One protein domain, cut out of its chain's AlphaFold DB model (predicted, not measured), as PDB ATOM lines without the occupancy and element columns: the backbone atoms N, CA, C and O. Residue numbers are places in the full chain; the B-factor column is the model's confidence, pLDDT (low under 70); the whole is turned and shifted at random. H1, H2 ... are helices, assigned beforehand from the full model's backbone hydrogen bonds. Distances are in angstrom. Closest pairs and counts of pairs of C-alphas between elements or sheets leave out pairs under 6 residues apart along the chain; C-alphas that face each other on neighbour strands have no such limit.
ATOM      1  N   PRO A  69     165.204 187.079 159.324       96.50
ATOM      2  CA  PRO A  69     165.047 186.613 157.941       96.50
ATOM      3  C   PRO A  69     166.284 186.877 157.076       96.50
ATOM      4  O   PRO A  69     166.759 185.987 156.383       96.50
ATOM      5  N   LYS A  70     166.859 188.081 157.192       96.25
ATOM      6  CA  LYS A  70     168.068 188.469 156.455       96.25
ATOM      7  C   LYS A  70     169.295 187.668 156.898       96.25
ATOM      8  O   LYS A  70     170.161 187.365 156.088       96.25
ATOM      9  N   ILE A  71     169.403 187.364 158.190       95.12
ATOM     10  CA  ILE A  71     170.505 186.553 158.717       95.12
ATOM     11  C   ILE A  71     170.398 185.117 158.205       95.12
ATOM     12  O   ILE A  71     171.418 184.564 157.821       95.12
ATOM     13  N   ILE A  72     169.193 184.542 158.164       94.38
ATOM     14  CA  ILE A  72     168.960 183.187 157.648       94.38
ATOM     15  C   ILE A  72     169.353 183.089 156.171       94.38
ATOM     16  O   ILE A  72     170.058 182.157 155.806       94.38
ATOM     17  N   GLU A  73     168.956 184.065 155.352       94.50
ATOM     18  CA  GLU A  73     169.335 184.147 153.934       94.50
ATOM     19  C   GLU A  73     170.865 184.155 153.761       94.50
ATOM     20  O   GLU A  73     171.426 183.252 153.148       94.50
ATOM     21  N   ILE A  74     171.556 185.103 154.405       93.75
ATOM     22  CA  ILE A  74     173.021 185.240 154.308       93.75
ATOM     23  C   ILE A  74     173.752 184.017 154.887       93.75
ATOM     24  O   ILE A  74     174.814 183.635 154.397       93.75
ATOM     25  N   ALA A  75     173.242 183.435 155.974       91.88
ATOM     26  CA  ALA A  75     173.845 182.258 156.589       91.88
ATOM     27  C   ALA A  75     173.712 181.024 155.690       91.88
ATOM     28  O   ALA A  75     174.669 180.263 155.602       91.88
ATOM     29  N   GLY A  76     172.578 180.864 154.997       90.44
ATOM     30  CA  GLY A  76     172.365 179.778 154.039       90.44
ATOM     31  C   GLY A  76     173.367 179.816 152.885       90.44
ATOM     32  O   GLY A  76     174.060 178.831 152.654       90.44
ATOM     33  N   GLU A  77     173.535 180.977 152.243       87.00
ATOM     34  CA  GLU A  77     174.523 181.159 151.162       87.00
ATOM     35  C   GLU A  77     175.956 180.831 151.621       87.00
ATOM     36  O   GLU A  77     176.767 180.271 150.882       87.00
ATOM     37  N   ARG A  78     176.289 181.181 152.870       86.62
ATOM     38  CA  ARG A  78     177.616 180.922 153.440       86.62
ATOM     39  C   ARG A  78     177.845 179.460 153.793       86.62
ATOM     40  O   ARG A  78     178.982 179.015 153.671       86.62
ATOM     41  N   ASP A  79     176.817 178.747 154.239       89.25
ATOM     42  CA  ASP A  79     176.931 177.341 154.633       89.25
ATOM     43  C   ASP A  79     177.294 176.463 153.428       89.25
ATOM     44  O   ASP A  79     178.246 175.687 153.491       89.25
ATOM     45  N   GLU A  80     176.639 176.668 152.281       85.94
ATOM     46  CA  GLU A  80     176.956 175.958 151.032       85.94
ATOM     47  C   GLU A  80     178.398 176.210 150.579       85.94
ATOM     48  O   GLU A  80     179.144 175.285 150.239       85.94
ATOM     49  N   HIS A  81     178.818 177.473 150.630       86.56
ATOM     50  CA  HIS A  81     180.188 177.855 150.327       86.56
ATOM     51  C   HIS A  81     181.193 177.208 151.300       86.56
ATOM     52  O   HIS A  81     182.248 176.722 150.887       86.56
ATOM     53  N   GLU A  82     180.872 177.145 152.595       89.75
ATOM     54  CA  GLU A  82     181.729 176.510 153.596       89.75
ATOM     55  C   GLU A  82     181.825 174.990 153.399       89.75
ATOM     56  O   GLU A  82     182.910 174.420 153.562       89.75
ATOM     57  N   VAL A  83     180.736 174.329 152.992       92.12
ATOM     58  CA  VAL A  83     180.732 172.903 152.624       92.12
ATOM     59  C   VAL A  83     181.716 172.640 151.487       92.12
ATOM     60  O   VAL A  83     182.561 171.745 151.610       92.12
ATOM     61  N   PHE A  84     181.662 173.444 150.423       91.94
ATOM     62  CA  PHE A  84     182.582 173.334 149.293       91.94
ATOM     63  C   PHE A  84     184.041 173.526 149.724       91.94
ATOM     64  O   PHE A  84     184.884 172.656 149.489       91.94
ATOM     65  N   VAL A  85     184.341 174.628 150.416       92.94
ATOM     66  CA  VAL A  85     185.709 174.935 150.862       92.94
ATOM     67  C   VAL A  85     186.251 173.825 151.764       92.94
ATOM     68  O   VAL A  85     187.384 173.373 151.599       92.94
ATOM     69  N   ARG A  86     185.434 173.323 152.696       93.75
ATOM     70  CA  ARG A  86     185.821 172.243 153.611       93.75
ATOM     71  C   ARG A  86     186.105 170.937 152.872       93.75
ATOM     72  O   ARG A  86     187.040 170.230 153.246       93.75
ATOM     73  N   MET A  87     185.318 170.608 151.850       94.62
ATOM     74  CA  MET A  87     185.555 169.447 150.991       94.62
ATOM     75  C   MET A  87     186.892 169.581 150.254       94.62
ATOM     76  O   MET A  87     187.747 168.710 150.399       94.62
ATOM     77  N   ARG A  88     187.131 170.703 149.563       94.19
ATOM     78  CA  ARG A  88     188.372 170.920 148.801       94.19
ATOM     79  C   ARG A  88     189.618 170.910 149.680       94.19
ATOM     80  O   ARG A  88     190.623 170.299 149.324       94.19
ATOM     81  N   LEU A  89     189.554 171.514 150.866       94.00
ATOM     82  CA  LEU A  89     190.664 171.475 151.823       94.00
ATOM     83  C   LEU A  89     190.971 170.047 152.304       94.00
ATOM     84  O   LEU A  89     192.138 169.702 152.481       94.00
ATOM     85  N   ARG A  90     189.955 169.190 152.482       94.56
ATOM     86  CA  ARG A  90     190.154 167.770 152.838       94.56
ATOM     87  C   ARG A  90     190.781 166.958 151.707       94.56
ATOM     88  O   ARG A  90     191.497 166.002 151.985       94.56
ATOM     89  N   GLU A  91     190.538 167.349 150.462       94.94
ATOM     90  CA  GLU A  91     191.146 166.755 149.265       94.94
ATOM     91  C   GLU A  91     192.588 167.236 149.016       94.94
ATOM     92  O   GLU A  91     193.236 166.778 148.078       94.94
ATOM     93  N   GLY A  92     193.117 168.130 149.861       93.88
ATOM     94  CA  GLY A  92     194.468 168.679 149.730       93.88
ATOM     95  C   GLY A  92     194.545 169.981 148.931       93.88
ATOM     96  O   GLY A  92     195.634 170.365 148.509       93.88
ATOM     97  N   GLY A  93     193.416 170.665 148.724       91.50
ATOM     98  CA  GLY A  93     193.374 171.988 148.109       91.50
ATOM     99  C   GLY A  93     194.195 173.026 148.884       91.50
ATOM    100  O   GLY A  93     194.302 172.990 150.112       91.50
ATOM    101  N   GLU A  94     194.790 173.972 148.161       93.19
ATOM    102  CA  GLU A  94     195.651 175.003 148.743       93.19
ATOM    103  C   GLU A  94     194.844 176.043 149.531       93.19
ATOM    104  O   GLU A  94     193.921 176.664 149.006       93.19
ATOM    105  N   LEU A  95     195.244 176.310 150.779       92.25
ATOM    106  CA  LEU A  95     194.529 177.229 151.672       92.25
ATOM    107  C   LEU A  95     194.346 178.636 151.076       92.25
ATOM    108  O   LEU A  95     193.276 179.225 151.206       92.25
ATOM    109  N   ASN A  96     195.366 179.147 150.381       93.38
ATOM    110  CA  ASN A  96     195.369 180.492 149.799       93.38
ATOM    111  C   ASN A  96     194.379 180.670 148.636       93.38
ATOM    112  O   ASN A  96     194.171 181.801 148.201       93.38
ATOM    113  N   LYS A  97     193.786 179.583 148.118       92.44
ATOM    114  CA  LYS A  97     192.699 179.667 147.133       92.44
ATOM    115  C   LYS A  97     191.368 180.029 147.778       92.44
ATOM    116  O   LYS A  97     190.558 180.722 147.168       92.44
ATOM    117  N   TYR A  98     191.168 179.586 149.019       91.94
ATOM    118  CA  TYR A  98     189.890 179.703 149.715       91.94
ATOM    119  C   TYR A  98     189.902 180.765 150.827       91.94
ATOM    120  O   TYR A  98     188.849 181.301 151.168       91.94
ATOM    121  N   TYR A  99     191.078 181.120 151.363       89.56
ATOM    122  CA  TYR A  99     191.240 182.136 152.410       89.56
ATOM    123  C   TYR A  99     192.476 183.033 152.166       89.56
ATOM    124  O   TYR A  99     193.587 182.643 152.529       89.56
ATOM    125  N   PRO A 100     192.318 184.259 151.620       87.44
ATOM    126  CA  PRO A 100     191.080 184.837 151.098       87.44
ATOM    127  C   PRO A 100     190.639 184.145 149.805       87.44
ATOM    128  O   PRO A 100     191.466 183.683 149.025       87.44
ATOM    129  N   PHE A 101     189.329 184.089 149.587       89.19
ATOM    130  CA  PHE A 101     188.747 183.421 148.431       89.19
ATOM    131  C   PHE A 101     189.136 184.148 147.140       89.19
ATOM    132  O   PHE A 101     188.814 185.327 146.968       89.19
ATOM    133  N   ASN A 102     189.890 183.474 146.273       92.38
ATOM    134  CA  ASN A 102     190.464 184.074 145.072       92.38
ATOM    135  C   ASN A 102     189.717 183.637 143.799       92.38
ATOM    136  O   ASN A 102     188.803 182.816 143.839       92.38
ATOM    137  N   GLU A 103     190.115 184.183 142.649       93.50
ATOM    138  CA  GLU A 103     189.476 183.882 141.359       93.50
ATOM    139  C   GLU A 103     189.537 182.397 140.973       93.50
ATOM    140  O   GLU A 103     188.677 181.914 140.246       93.50
ATOM    141  N   GLU A 104     190.555 181.663 141.425       92.81
ATOM    142  CA  GLU A 104     190.661 180.229 141.163       92.81
ATOM    143  C   GLU A 104     189.678 179.432 142.022       92.81
ATOM    144  O   GLU A 104     188.965 178.589 141.486       92.81
ATOM    145  N   GLY A 105     189.579 179.751 143.317       91.88
ATOM    146  CA  GLY A 105     188.578 179.166 144.210       91.88
ATOM    147  C   GLY A 105     187.149 179.426 143.729       91.88
ATOM    148  O   GLY A 105     186.314 178.525 143.798       91.88
ATOM    149  N   LEU A 106     186.886 180.614 143.171       91.44
ATOM    150  CA  LEU A 106     185.584 180.960 142.597       91.44
ATOM    151  C   LEU A 106     185.231 180.100 141.385       91.44
ATOM    152  O   LEU A 106     184.127 179.570 141.341       91.44
ATOM    153  N   ARG A 107     186.166 179.898 140.449       92.88
ATOM    154  CA  ARG A 107     185.929 179.020 139.290       92.88
ATOM    155  C   ARG A 107     185.614 177.590 139.715       92.88
ATOM    156  O   ARG A 107     184.651 177.012 139.228       92.88
ATOM    157  N   GLU A 108     186.389 177.037 140.648       93.06
ATOM    158  CA  GLU A 108     186.134 175.683 141.158       93.06
ATOM    159  C   GLU A 108     184.764 175.579 141.852       93.06
ATOM    160  O   GLU A 108     184.099 174.548 141.754       93.06
ATOM    161  N   TYR A 109     184.336 176.635 142.549       91.81
ATOM    162  CA  TYR A 109     183.030 176.687 143.202       91.81
ATOM    163  C   TYR A 109     181.877 176.773 142.194       91.81
ATOM    164  O   TYR A 109     180.896 176.048 142.333       91.81
ATOM    165  N   GLU A 110     182.005 177.602 141.156       91.94
ATOM    166  CA  GLU A 110     181.022 177.708 140.070       91.94
ATOM    167  C   GLU A 110     180.880 176.386 139.300       91.94
ATOM    168  O   GLU A 110     179.765 175.947 139.019       91.94
ATOM    169  N   GLU A 111     181.996 175.707 139.013       93.62
ATOM    170  CA  GLU A 111     181.995 174.372 138.401       93.62
ATOM    171  C   GLU A 111     181.317 173.332 139.303       93.62
ATOM    172  O   GLU A 111     180.561 172.486 138.824       93.62
ATOM    173  N   TRP A 112     181.558 173.404 140.616       92.56
ATOM    174  CA  TRP A 112     180.923 172.522 141.592       92.56
ATOM    175  C   TRP A 112     179.410 172.751 141.691       92.56
ATOM    176  O   TRP A 112     178.664 171.774 141.734       92.56
ATOM    177  N   LEU A 113     178.953 174.008 141.671       90.12
ATOM    178  CA  LEU A 113     177.528 174.350 141.637       90.12
ATOM    179  C   LEU A 113     176.857 173.836 140.358       90.12
ATOM    180  O   LEU A 113     175.819 173.186 140.431       90.12
ATOM    181  N   ALA A 114     177.477 174.056 139.193       91.69
ATOM    182  CA  ALA A 114     176.943 173.601 137.909       91.69
ATOM    183  C   ALA A 114     176.851 172.068 137.794       91.69
ATOM    184  O   ALA A 114     176.064 171.557 137.004       91.69
ATOM    185  N   ALA A 115     177.652 171.323 138.561       90.62
ATOM    186  CA  ALA A 115     177.596 169.863 138.611       90.62
ATOM    187  C   ALA A 115     176.506 169.310 139.556       90.62
ATOM    188  O   ALA A 115     176.288 168.097 139.577       90.62
ATOM    189  N   GLN A 116     175.873 170.167 140.367       81.31
ATOM    190  CA  GLN A 116     174.785 169.810 141.290       81.31
ATOM    191  C   GLN A 116     173.388 170.041 140.678       81.31
ATOM    192  O   GLN A 116     172.412 169.520 141.223       81.31
TER     193      GLN A 116
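What this domain is: This is residues 69 to 116 of the 117 residues of the protein "Ribonuclease activity regulator RraA" of Dehalococcoidia bacterium (UniProt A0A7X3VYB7). A long straight helix, H1, makes the longest axis; its residues 69 to 79 stick out as a free arm, and past its last residue the chain folds back through the very short H2 into H3, which runs crosswise to H1. The printed part has 48 residues with three named helices, in the order H1, H2, H3, and no named strand: the class is all helix. It is only just compact, close to loose, with a radius of gyration of the C-alphas of 11.4 A, and elongated, spanning 35 by 23 by 20 A.

How they stand to each other: Start with H1, residues 69 to 90, and look first at residues 69 to 79, which stand free. Go on to H2, residues 95 to 98: it is close to H1 but not clearly touching, and their closest C-alphas, of Val 85 and Tyr 98, are 6.4 A apart. Next comes H3, residues 103 to 114, which touches H2 only at the corner by their link, with the C-alphas of Lys 97 and Gly 105 closest at 5.1 A. H3 and H1 only just touch, with 3 pairs of C-alphas within 8 A, through residues 109 to 112 of H3 and 81 to 84 of H1 alone. Their closest C-alphas, of Phe 84 and Tyr 109, are 7.0 A apart, and their lines are about perpendicular at 76 degrees. In H1 and H3 every O i to N i+4 pair is within hydrogen-bond range; H2 is too short for such a pair.

Where its parts are: Find C-alpha 69 at (165.047, 186.613, 157.941); from there H1 runs 31.8 A to C-alpha 90 at (190.154, 167.770, 152.838). H2 covers residues 95 to 98. H3 begins at residue 103 and ends, 16.6 A on, at C-alpha 114 at (176.943, 173.601, 137.909).

The domain as a whole: Look at Pro 69 and Gly 92 for the two C-alphas farthest apart, 35.4 A. The printed part has no cut, and both links are tight. The mean pLDDT of the printed part is 91.8, and no printed residue is under 70.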